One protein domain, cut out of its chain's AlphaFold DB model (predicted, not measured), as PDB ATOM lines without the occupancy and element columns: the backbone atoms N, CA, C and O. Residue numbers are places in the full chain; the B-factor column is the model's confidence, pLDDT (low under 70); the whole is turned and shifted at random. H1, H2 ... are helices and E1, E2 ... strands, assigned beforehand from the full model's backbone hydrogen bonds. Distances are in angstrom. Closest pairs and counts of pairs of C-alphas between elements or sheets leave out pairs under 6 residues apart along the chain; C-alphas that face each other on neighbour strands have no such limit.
ATOM      1  N   LYS A 364     142.512 227.896 177.065       79.88
ATOM      2  CA  LYS A 364     141.251 228.312 176.424       79.88
ATOM      3  C   LYS A 364     141.484 229.092 175.129       79.88
ATOM      4  O   LYS A 364     140.805 228.847 174.138       79.88
ATOM      5  N   THR A 365     142.461 230.000 175.112       83.25
ATOM      6  CA  THR A 365     142.815 230.764 173.903       83.25
ATOM      7  C   THR A 365     143.342 229.838 172.806       83.25
ATOM      8  O   THR A 365     142.936 229.963 171.654       83.25
ATOM      9  N   ALA A 366     144.195 228.870 173.155       84.75
ATOM     10  CA  ALA A 366     144.706 227.876 172.214       84.75
ATOM     11  C   ALA A 366     143.596 226.975 171.644       84.75
ATOM     12  O   ALA A 366     143.493 226.834 170.426       84.75
ATOM     13  N   GLY A 367     142.731 226.430 172.506       82.38
ATOM     14  CA  GLY A 367     141.611 225.578 172.099       82.38
ATOM     15  C   GLY A 367     140.602 226.322 171.227       82.38
ATOM     16  O   GLY A 367     140.187 225.808 170.194       82.38
ATOM     17  N   LYS A 368     140.290 227.577 171.569       83.88
ATOM     18  CA  LYS A 368     139.395 228.419 170.769       83.88
ATOM     19  C   LYS A 368     139.915 228.637 169.346       83.88
ATOM     20  O   LYS A 368     139.146 228.509 168.407       83.88
ATOM     21  N   ILE A 369     141.213 228.895 169.165       85.44
ATOM     22  CA  ILE A 369     141.805 229.063 167.823       85.44
ATOM     23  C   ILE A 369     141.666 227.789 166.983       85.44
ATOM     24  O   ILE A 369     141.444 227.876 165.777       85.44
ATOM     25  N   VAL A 370     141.809 226.619 167.610       83.88
ATOM     26  CA  VAL A 370     141.647 225.325 166.940       83.88
ATOM     27  C   VAL A 370     140.190 225.123 166.516       83.88
ATOM     28  O   VAL A 370     139.946 224.850 165.344       83.88
ATOM     29  N   LEU A 371     139.236 225.314 167.431       83.12
ATOM     30  CA  LEU A 371     137.807 225.091 167.180       83.12
ATOM     31  C   LEU A 371     137.218 226.104 166.189       83.12
ATOM     32  O   LEU A 371     136.520 225.714 165.256       83.12
ATOM     33  N   ASP A 372     137.561 227.390 166.327       82.88
ATOM     34  CA  ASP A 372     137.088 228.461 165.438       82.88
ATOM     35  C   ASP A 372     137.551 228.236 163.980       82.88
ATOM     36  O   ASP A 372     136.940 228.745 163.042       82.88
ATOM     37  N   GLN A 373     138.623 227.462 163.767       83.81
ATOM     38  CA  GLN A 373     139.138 227.099 162.440       83.81
ATOM     39  C   GLN A 373     138.792 225.664 162.027       83.81
ATOM     40  O   GLN A 373     139.509 225.072 161.216       83.81
ATOM     41  N   GLN A 374     137.699 225.119 162.572       82.62
ATOM     42  CA  GLN A 374     137.178 223.779 162.273       82.62
ATOM     43  C   GLN A 374     138.167 222.640 162.578       82.62
ATOM     44  O   GLN A 374     138.111 221.572 161.973       82.62
ATOM     45  N   GLY A 375     139.098 222.861 163.507       75.81
ATOM     46  CA  GLY A 375     139.928 221.809 164.083       75.81
ATOM     47  C   GLY A 375     139.233 221.108 165.252       75.81
ATOM     48  O   GLY A 375     138.263 221.609 165.816       75.81
ATOM     49  N   VAL A 376     139.764 219.956 165.652       79.25
ATOM     50  CA  VAL A 376     139.255 219.132 166.754       79.25
ATOM     51  C   VAL A 376     140.297 219.073 167.863       79.25
ATOM     52  O   VAL A 376     141.443 218.694 167.627       79.25
ATOM     53  N   VAL A 377     139.919 219.407 169.096       80.94
ATOM     54  CA  VAL A 377     140.774 219.180 170.271       80.94
ATOM     55  C   VAL A 377     140.511 217.766 170.790       80.94
ATOM     56  O   VAL A 377     139.395 217.444 171.180       80.94
ATOM     57  N   ARG A 378     141.539 216.913 170.781       75.56
ATOM     58  CA  ARG A 378     141.459 215.497 171.190       75.56
ATOM     59  C   ARG A 378     141.613 215.302 172.689       75.56
ATOM     60  O   ARG A 378     141.133 214.319 173.241       75.56
ATOM     61  N   GLY A 379     142.339 216.203 173.338       70.62
ATOM     62  CA  GLY A 379     142.564 216.123 174.767       70.62
ATOM     63  C   GLY A 379     143.591 217.126 175.245       70.62
ATOM     64  O   GLY A 379     144.392 217.667 174.478       70.62
ATOM     65  N   VAL A 380     143.551 217.381 176.545       73.06
ATOM     66  CA  VAL A 380     144.481 218.273 177.223       73.06
ATOM     67  C   VAL A 380     144.981 217.559 178.460       73.06
ATOM     68  O   VAL A 380     144.204 216.993 179.223       73.06
ATOM     69  N   SER A 381     146.290 217.579 178.656       71.75
ATOM     70  CA  SER A 381     146.942 216.996 179.818       71.75
ATOM     71  C   SER A 381     147.730 218.082 180.532       71.75
ATOM     72  O   SER A 381     148.612 218.717 179.951       71.75
ATOM     73  N   ASN A 382     147.389 218.314 181.794       75.88
ATOM     74  CA  ASN A 382     148.173 219.161 182.673       75.88
ATOM     75  C   ASN A 382     149.303 218.328 183.287       75.88
ATOM     76  O   ASN A 382     149.040 217.277 183.863       75.88
ATOM     77  N   TRP A 383     150.549 218.777 183.149       68.81
ATOM     78  CA  TRP A 383     151.700 218.106 183.754       68.81
ATOM     79  C   TRP A 383     152.179 218.801 185.039       68.81
ATOM     80  O   TRP A 383     152.996 218.241 185.759       68.81
ATOM     81  N   GLY A 384     151.662 219.991 185.358       67.12
ATOM     82  CA  GLY A 384     152.013 220.740 186.563       67.12
ATOM     83  C   GLY A 384     153.283 221.583 186.418       67.12
ATOM     84  O   GLY A 384     153.737 221.909 185.316       67.12
ATOM     85  N   THR A 385     153.845 222.005 187.548       73.12
ATOM     86  CA  THR A 385     155.023 222.882 187.606       73.12
ATOM     87  C   THR A 385     156.323 222.091 187.709       73.12
ATOM     88  O   THR A 385     156.490 221.306 188.637       73.12
ATOM     89  N   PHE A 386     157.281 222.370 186.824       68.62
ATOM     90  CA  PHE A 386     158.620 221.770 186.842       68.62
ATOM     91  C   PHE A 386     159.707 222.840 186.885       68.62
ATOM     92  O   PHE A 386     159.517 223.962 186.401       68.62
ATOM     93  N   LEU A 387     160.876 222.472 187.413       68.25
ATOM     94  CA  LEU A 387     162.092 223.267 187.267       68.25
ATOM     95  C   LEU A 387     162.518 223.261 185.794       68.25
ATOM     96  O   LEU A 387     162.587 222.209 185.154       68.25
ATOM     97  N   LEU A 388     162.818 224.433 185.246       69.81
ATOM     98  CA  LEU A 388     163.350 224.519 183.893       69.81
ATOM     99  C   LEU A 388     164.778 223.947 183.878       69.81
ATOM    100  O   LEU A 388     165.573 224.315 184.742       69.81
ATOM    101  N   PRO A 389     165.156 223.121 182.878       70.31
ATOM    102  CA  PRO A 389     166.505 222.548 182.790       70.31
ATOM    103  C   PRO A 389     167.628 223.593 182.835       70.31
ATOM    104  O   PRO A 389     168.738 223.303 183.271       70.31
ATOM    105  N   LYS A 390     167.337 224.815 182.371       70.25
ATOM    106  CA  LYS A 390     168.152 226.016 182.566       70.25
ATOM    107  C   LYS A 390     167.220 227.203 182.834       70.25
ATOM    108  O   LYS A 390     166.181 227.275 182.167       70.25
ATOM    109  N   PRO A 391     167.579 228.143 183.729       77.94
ATOM    110  CA  PRO A 391     166.801 229.360 183.936       77.94
ATOM    111  C   PRO A 391     166.588 230.100 182.611       77.94
ATOM    112  O   PRO A 391     167.536 230.332 181.860       77.94
ATOM    113  N   ALA A 392     165.339 230.440 182.300       75.25
ATOM    114  CA  ALA A 392     164.976 231.102 181.053       75.25
ATOM    115  C   ALA A 392     164.626 232.564 181.323       75.25
ATOM    116  O   ALA A 392     163.764 232.851 182.150       75.25
ATOM    117  N   LYS A 393     165.267 233.497 180.614       77.50
ATOM    118  CA  LYS A 393     164.943 234.923 180.708       77.50
ATOM    119  C   LYS A 393     163.935 235.291 179.622       77.50
ATOM    120  O   LYS A 393     164.222 235.108 178.441       77.50
ATOM    121  N   LYS A 394     162.767 235.811 180.003       75.38
ATOM    122  CA  LYS A 394     161.752 236.342 179.078       75.38
ATOM    123  C   LYS A 394     161.270 237.688 179.613       75.38
ATOM    124  O   LYS A 394     161.035 237.807 180.802       75.38
ATOM    125  N   LEU A 395     161.190 238.706 178.749       70.12
ATOM    126  CA  LEU A 395     160.753 240.070 179.106       70.12
ATOM    127  C   LEU A 395     161.413 240.616 180.387       70.12
ATOM    128  O   LEU A 395     160.753 241.102 181.293       70.12
ATOM    129  N   GLN A 396     162.743 240.512 180.447       73.31
ATOM    130  CA  GLN A 396     163.588 240.965 181.560       73.31
ATOM    131  C   GLN A 396     163.427 240.213 182.897       73.31
ATOM    132  O   GLN A 396     164.295 240.381 183.753       73.31
ATOM    133  N   SER A 397     162.460 239.302 183.048       63.41
ATOM    134  CA  SER A 397     162.357 238.397 184.199       63.41
ATOM    135  C   SER A 397     163.032 237.047 183.937       63.41
ATOM    136  O   SER A 397     162.889 236.448 182.868       63.41
ATOM    137  N   THR A 398     163.785 236.555 184.922       78.00
ATOM    138  CA  THR A 398     164.391 235.216 184.891       78.00
ATOM    139  C   THR A 398     163.452 234.217 185.559       78.00
ATOM    140  O   THR A 398     163.066 234.395 186.711       78.00
ATOM    141  N   HIS A 399     163.097 233.153 184.845       75.00
ATOM    142  CA  HIS A 399     162.219 232.094 185.323       75.00
ATOM    143  C   HIS A 399     163.024 230.832 185.620       75.00
ATOM    144  O   HIS A 399     163.764 230.339 184.767       75.00
ATOM    145  N   HIS A 400     162.846 230.296 186.825       74.44
ATOM    146  CA  HIS A 400     163.461 229.041 187.271       74.44
ATOM    147  C   HIS A 400     162.483 227.861 187.203       74.44
ATOM    148  O   HIS A 400     162.899 226.722 187.017       74.44
ATOM    149  N   TYR A 401     161.184 228.150 187.276       73.75
ATOM    150  CA  TYR A 401     160.097 227.178 187.230       73.75
ATOM    151  C   TYR A 401     159.141 227.524 186.086       73.75
ATOM    152  O   TYR A 401     158.959 228.697 185.754       73.75
ATOM    153  N   GLY A 402     158.533 226.505 185.485       75.69
ATOM    154  CA  GLY A 402     157.522 226.653 184.443       75.69
ATOM    155  C   GLY A 402     156.373 225.673 184.644       75.69
ATOM    156  O   GLY A 402     156.591 224.517 185.008       75.69
ATOM    157  N   HIS A 403     155.147 226.127 184.393       77.69
ATOM    158  CA  HIS A 403     153.973 225.262 184.368       77.69
ATOM    159  C   HIS A 403     153.807 224.656 182.970       77.69
ATOM    160  O   HIS A 403     153.760 225.390 181.981       77.69
ATOM    161  N   HIS A 404     153.725 223.331 182.884       79.06
ATOM    162  CA  HIS A 404     153.716 222.588 181.627       79.06
ATOM    163  C   HIS A 404     152.339 221.967 181.389       79.06
ATOM    164  O   HIS A 404     151.734 221.382 182.284       79.06
ATOM    165  N   PHE A 405     151.837 222.102 180.165       81.81
ATOM    166  CA  PHE A 405     150.623 221.432 179.715       81.81
ATOM    167  C   PHE A 405     150.783 221.029 178.252       81.81
ATOM    168  O   PHE A 405     151.522 221.667 177.498       81.81
ATOM    169  N   ILE A 406     150.077 219.977 177.856       82.31
ATOM    170  CA  ILE A 406     150.037 219.487 176.484       82.31
ATOM    171  C   ILE A 406     148.596 219.524 176.007       82.31
ATOM    172  O   ILE A 406     147.693 219.048 176.687       82.31
ATOM    173  N   MET A 407     148.393 220.081 174.819       81.19
ATOM    174  CA  MET A 407     147.124 220.028 174.108       81.19
ATOM    175  C   MET A 407     147.321 219.211 172.842       81.19
ATOM    176  O   MET A 407     148.175 219.540 172.018       81.19
ATOM    177  N   ARG A 408     146.518 218.163 172.687       82.44
ATOM    178  CA  ARG A 408     146.467 217.356 171.475       82.44
ATOM    179  C   ARG A 408     145.282 217.806 170.637       82.44
ATOM    180  O   ARG A 408     144.160 217.879 171.135       82.44
ATOM    181  N   PHE A 409     145.534 218.106 169.373       84.62
ATOM    182  CA  PHE A 409     144.513 218.599 168.467       84.62
ATOM    183  C   PHE A 409     144.828 218.230 167.019       84.62
ATOM    184  O   PHE A 409     145.995 218.138 166.639       84.62
ATOM    185  N   ASP A 410     143.774 218.098 166.223       83.19
ATOM    186  CA  ASP A 410     143.828 217.960 164.775       83.19
ATOM    187  C   ASP A 410     143.368 219.278 164.166       83.19
ATOM    188  O   ASP A 410     142.261 219.744 164.430       83.19
ATOM    189  N   ALA A 411     144.219 219.926 163.379       84.06
ATOM    190  CA  ALA A 411     143.861 221.194 162.758       84.06
ATOM    191  C   ALA A 411     144.612 221.419 161.449       84.06
ATOM    192  O   ALA A 411     145.728 220.923 161.258       84.06
ATOM    193  N   SER A 412     144.014 222.229 160.574       82.69
ATOM    194  CA  SER A 412     144.618 222.636 159.305       82.69
ATOM    195  C   SER A 412     145.945 223.385 159.509       82.69
ATOM    196  O   SER A 412     146.198 223.985 160.559       82.69
ATOM    197  N   ALA A 413     146.800 223.414 158.481       79.81
ATOM    198  CA  ALA A 413     148.068 224.152 158.530       79.81
ATOM    199  C   ALA A 413     147.867 225.649 158.855       79.81
ATOM    200  O   ALA A 413     148.670 226.251 159.572       79.81
ATOM    201  N   ARG A 414     146.751 226.235 158.394       80.12
ATOM    202  CA  ARG A 414     146.343 227.613 158.704       80.12
ATOM    203  C   ARG A 414     146.078 227.808 160.201       80.12
ATOM    204  O   ARG A 414     146.587 228.768 160.782       80.12
ATOM    205  N   ALA A 415     145.363 226.873 160.824       81.06
ATOM    206  CA  ALA A 415     145.064 226.890 162.254       81.06
ATOM    207  C   ALA A 415     146.314 226.701 163.110       81.06
ATOM    208  O   ALA A 415     146.526 227.444 164.067       81.06
ATOM    209  N   GLN A 416     147.209 225.796 162.709       83.25
ATOM    210  CA  GLN A 416     148.503 225.616 163.373       83.25
ATOM    211  C   GLN A 416     149.358 226.888 163.301       83.25
ATOM    212  O   GLN A 416     149.975 227.281 164.293       83.25
ATOM    213  N   HIS A 417     149.376 227.567 162.152       83.19
ATOM    214  CA  HIS A 417     150.112 228.818 161.993       83.19
ATOM    215  C   HIS A 417     149.507 229.953 162.837       83.19
ATOM    216  O   HIS A 417     150.240 230.679 163.508       83.19
ATOM    217  N   ALA A 418     148.176 230.080 162.866       83.69
ATOM    218  CA  ALA A 418     147.482 231.045 163.718       83.69
ATOM    219  C   ALA A 418     147.759 230.797 165.209       83.69
ATOM    220  O   ALA A 418     148.096 231.734 165.931       83.69
ATOM    221  N   LEU A 419     147.705 229.536 165.644       86.94
ATOM    222  CA  LEU A 419     148.008 229.144 167.015       86.94
ATOM    223  C   LEU A 419     149.445 229.515 167.401       86.94
ATOM    224  O   LEU A 419     149.650 230.167 168.422       86.94
ATOM    225  N   ARG A 420     150.440 229.163 166.570       84.62
ATOM    226  CA  ARG A 420     151.851 229.507 166.826       84.62
ATOM    227  C   ARG A 420     152.049 231.019 166.946       84.62
ATOM    228  O   ARG A 420     152.673 231.475 167.901       84.62
ATOM    229  N   ARG A 421     151.469 231.810 166.035       84.25
ATOM    230  CA  ARG A 421     151.555 233.279 166.100       84.25
ATOM    231  C   ARG A 421     150.976 233.820 167.407       84.25
ATOM    232  O   ARG A 421     151.681 234.534 168.114       84.25
ATOM    233  N   THR A 422     149.761 233.425 167.781       85.81
ATOM    234  CA  THR A 422     149.119 233.926 169.007       85.81
ATOM    235  C   THR A 422     149.863 233.496 170.272       85.81
ATOM    236  O   THR A 422     150.095 234.318 171.153       85.81
ATOM    237  N   MET A 423     150.306 232.238 170.353       84.50
ATOM    238  CA  MET A 423     151.047 231.728 171.514       84.50
ATOM    239  C   MET A 423     152.436 232.371 171.652       84.50
ATOM    240  O   MET A 423     152.912 232.567 172.768       84.50
ATOM    241  N   SER A 424     153.074 232.760 170.540       79.88
ATOM    242  CA  SER A 424     154.358 233.475 170.575       79.88
ATOM    243  C   SER A 424     154.269 234.867 171.198       79.88
ATOM    244  O   SER A 424     155.218 235.305 171.849       79.88
ATOM    245  N   LEU A 425     153.123 235.532 171.019       82.31
ATOM    246  CA  LEU A 425     152.879 236.894 171.484       82.31
ATOM    247  C   LEU A 425     152.449 236.950 172.952       82.31
ATOM    248  O   LEU A 425     152.524 238.018 173.555       82.31
ATOM    249  N   ASP A 426     152.021 235.831 173.550       81.06
ATOM    250  CA  ASP A 426     151.626 235.829 174.958       81.06
ATOM    251  C   ASP A 426     152.875 235.976 175.857       81.06
ATOM    252  O   ASP A 426     153.775 235.118 175.843       81.06
ATOM    253  N   PRO A 427     152.957 237.049 176.667       72.69
ATOM    254  CA  PRO A 427     154.112 237.300 177.523       72.69
ATOM    255  C   PRO A 427     154.272 236.238 178.621       72.69
ATOM    256  O   PRO A 427     155.373 236.065 179.139       72.69
ATOM    257  N   ARG A 428     153.207 235.491 178.944       77.94
ATOM    258  CA  ARG A 428     153.168 234.490 180.022       77.94
ATOM    259  C   ARG A 428     153.686 233.115 179.583       77.94
ATOM    260  O   ARG A 428     153.999 232.286 180.433       77.94
ATOM    261  N   LEU A 429     153.794 232.853 178.279       80.81
ATOM    262  CA  LEU A 429     154.317 231.590 177.742       80.81
ATOM    263  C   LEU A 429     155.843 231.627 177.655       80.81
ATOM    264  O   LEU A 429     156.392 232.195 176.718       80.81
ATOM    265  N   ILE A 430     156.557 231.014 178.601       77.75
ATOM    266  CA  ILE A 430     158.033 231.031 178.615       77.75
ATOM    267  C   ILE A 430     158.603 230.336 177.366       77.75
ATOM    268  O   ILE A 430     159.500 230.871 176.714       77.75
ATOM    269  N   ARG A 431     158.062 229.162 177.014       76.19
ATOM    270  CA  ARG A 431     158.372 228.387 175.802       76.19
ATOM    271  C   ARG A 431     157.126 227.637 175.344       76.19
ATOM    272  O   ARG A 431     156.297 227.270 176.170       76.19
ATOM    273  N   TYR A 432     157.020 227.383 174.047       83.25
ATOM    274  CA  TYR A 432     156.001 226.505 173.481       83.25
ATOM    275  C   TYR A 432     156.556 225.820 172.227       83.25
ATOM    276  O   TYR A 432     157.466 226.340 171.580       83.25
ATOM    277  N   SER A 433     156.025 224.646 171.897       77.94
ATOM    278  CA  SER A 433     156.342 223.917 170.668       77.94
ATOM    279  C   SER A 433     155.090 223.203 170.173       77.94
ATOM    280  O   SER A 433     154.225 222.839 170.968       77.94
ATOM    281  N   VAL A 434     154.985 223.022 168.859       79.19
ATOM    282  CA  VAL A 434     153.902 222.262 168.227       79.19
ATOM    283  C   VAL A 434     154.547 221.176 167.383       79.19
ATOM    284  O   VAL A 434     155.147 221.483 166.349       79.19
ATOM    285  N   ILE A 435     154.421 219.931 167.839       77.75
ATOM    286  CA  ILE A 435     155.012 218.744 167.218       77.75
ATOM    287  C   ILE A 435     153.966 218.099 166.308       77.75
ATOM    288  O   ILE A 435     152.842 217.840 166.738       77.75
ATOM    289  N   LYS A 436     154.326 217.848 165.047       79.31
ATOM    290  CA  LYS A 436     153.467 217.123 164.105       79.31
ATOM    291  C   LYS A 436     153.620 215.621 164.359       79.31
ATOM    292  O   LYS A 436     154.729 215.112 164.259       79.31
ATOM    293  N   MET A 437     152.519 214.947 164.693       71.19
ATOM    294  CA  MET A 437     152.520 213.524 165.078       71.19
ATOM    295  C   MET A 437     152.289 212.559 163.910       71.19
ATOM    296  O   MET A 437     152.601 211.385 164.034       71.19
ATOM    297  N   GLY A 438     151.752 213.047 162.796       70.75
ATOM    298  CA  GLY A 438     151.474 212.254 161.602       70.75
ATOM    299  C   GLY A 438     151.021 213.152 160.459       70.75
ATOM    300  O   GLY A 438     150.768 214.351 160.649       70.75
ATOM    301  N   THR A 439     150.985 212.599 159.253       65.12
ATOM    302  CA  THR A 439     150.511 213.309 158.054       65.12
ATOM    303  C   THR A 439     149.129 212.853 157.615       65.12
ATOM    304  O   THR A 439     148.404 213.650 157.020       65.12
ATOM    305  N   LYS A 440     148.768 211.617 157.959       68.31
ATOM    306  CA  LYS A 440     147.497 210.974 157.638       68.31
ATOM    307  C   LYS A 440     146.743 210.614 158.916       68.31
ATOM    308  O   LYS A 440     147.357 210.457 159.972       68.31
ATOM    309  N   PHE A 441     145.419 210.518 158.835       59.56
ATOM    310  CA  PHE A 441     144.579 210.239 160.003       59.56
ATOM    311  C   PHE A 441     144.807 208.818 160.534       59.56
ATOM    312  O   PHE A 441     144.842 208.590 161.741       59.56
ATOM    313  N   GLU A 442     145.064 207.882 159.628       68.88
ATOM    314  CA  GLU A 442     145.282 206.463 159.900       68.88
ATOM    315  C   GLU A 442     146.538 206.229 160.751       68.88
ATOM    316  O   GLU A 442     146.570 205.302 161.552       68.88
TER     317      GLU A 442
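AT A GLANCE: This is residues 364 to 442 of the 814 residues of the protein "Cel1 protein" of Stemphylium lycopersici (UniProt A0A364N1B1). A long two-stranded hairpin, E1 and E2, bends sharply toward its turn; at its other end H1 and H2 lie side by side, and an unnamed tail follows H2. The 79 printed residues run H1, E1, E2, H2, with an antiparallel sheet, E1 - E2, in a mixed class. The whole is only just loose, close to compact, with radius of gyration of the C-alphas 14.0 A, and elongated, spanning 40 by 22 by 21 A.

IN THESE COORDINATES: Find C-alpha 376 at (139.255, 219.132, 166.754), where E1, residues 376 to 394, begins its 30.9 A. E2, residues 397 to 410, covers 33.7 A. H1 is residues 364 to 372, 11.7 A; H2, residues 413 to 425, covers 18.8 A to C-alpha 425 at (152.879, 236.894, 171.484).

HOW THE PARTS SIT: In the hairpin, N 381 and O 406 are 2.8 A apart, within hydrogen-bond range. E1 bends by 114 degrees at residue 391, E2 by 83 degrees at residue 400. H1 and H2 touch, closest at the C-alphas of Val 370 and Ala 415, 6.0 A, at a shallow tilt of 23 degrees, opposite ways. E1 and H2 are apart. In H1 and H2 every O i to N i+4 pair is within hydrogen-bond range.

THE WHOLE: The farthest C-alphas, Gln 396 and Glu 442, are 44.7 A apart. The printed part has no cut; its three links are tight. Look for pLDDT under 70 at residues 383 to 384, 386 to 388, 397 and 439 to 442.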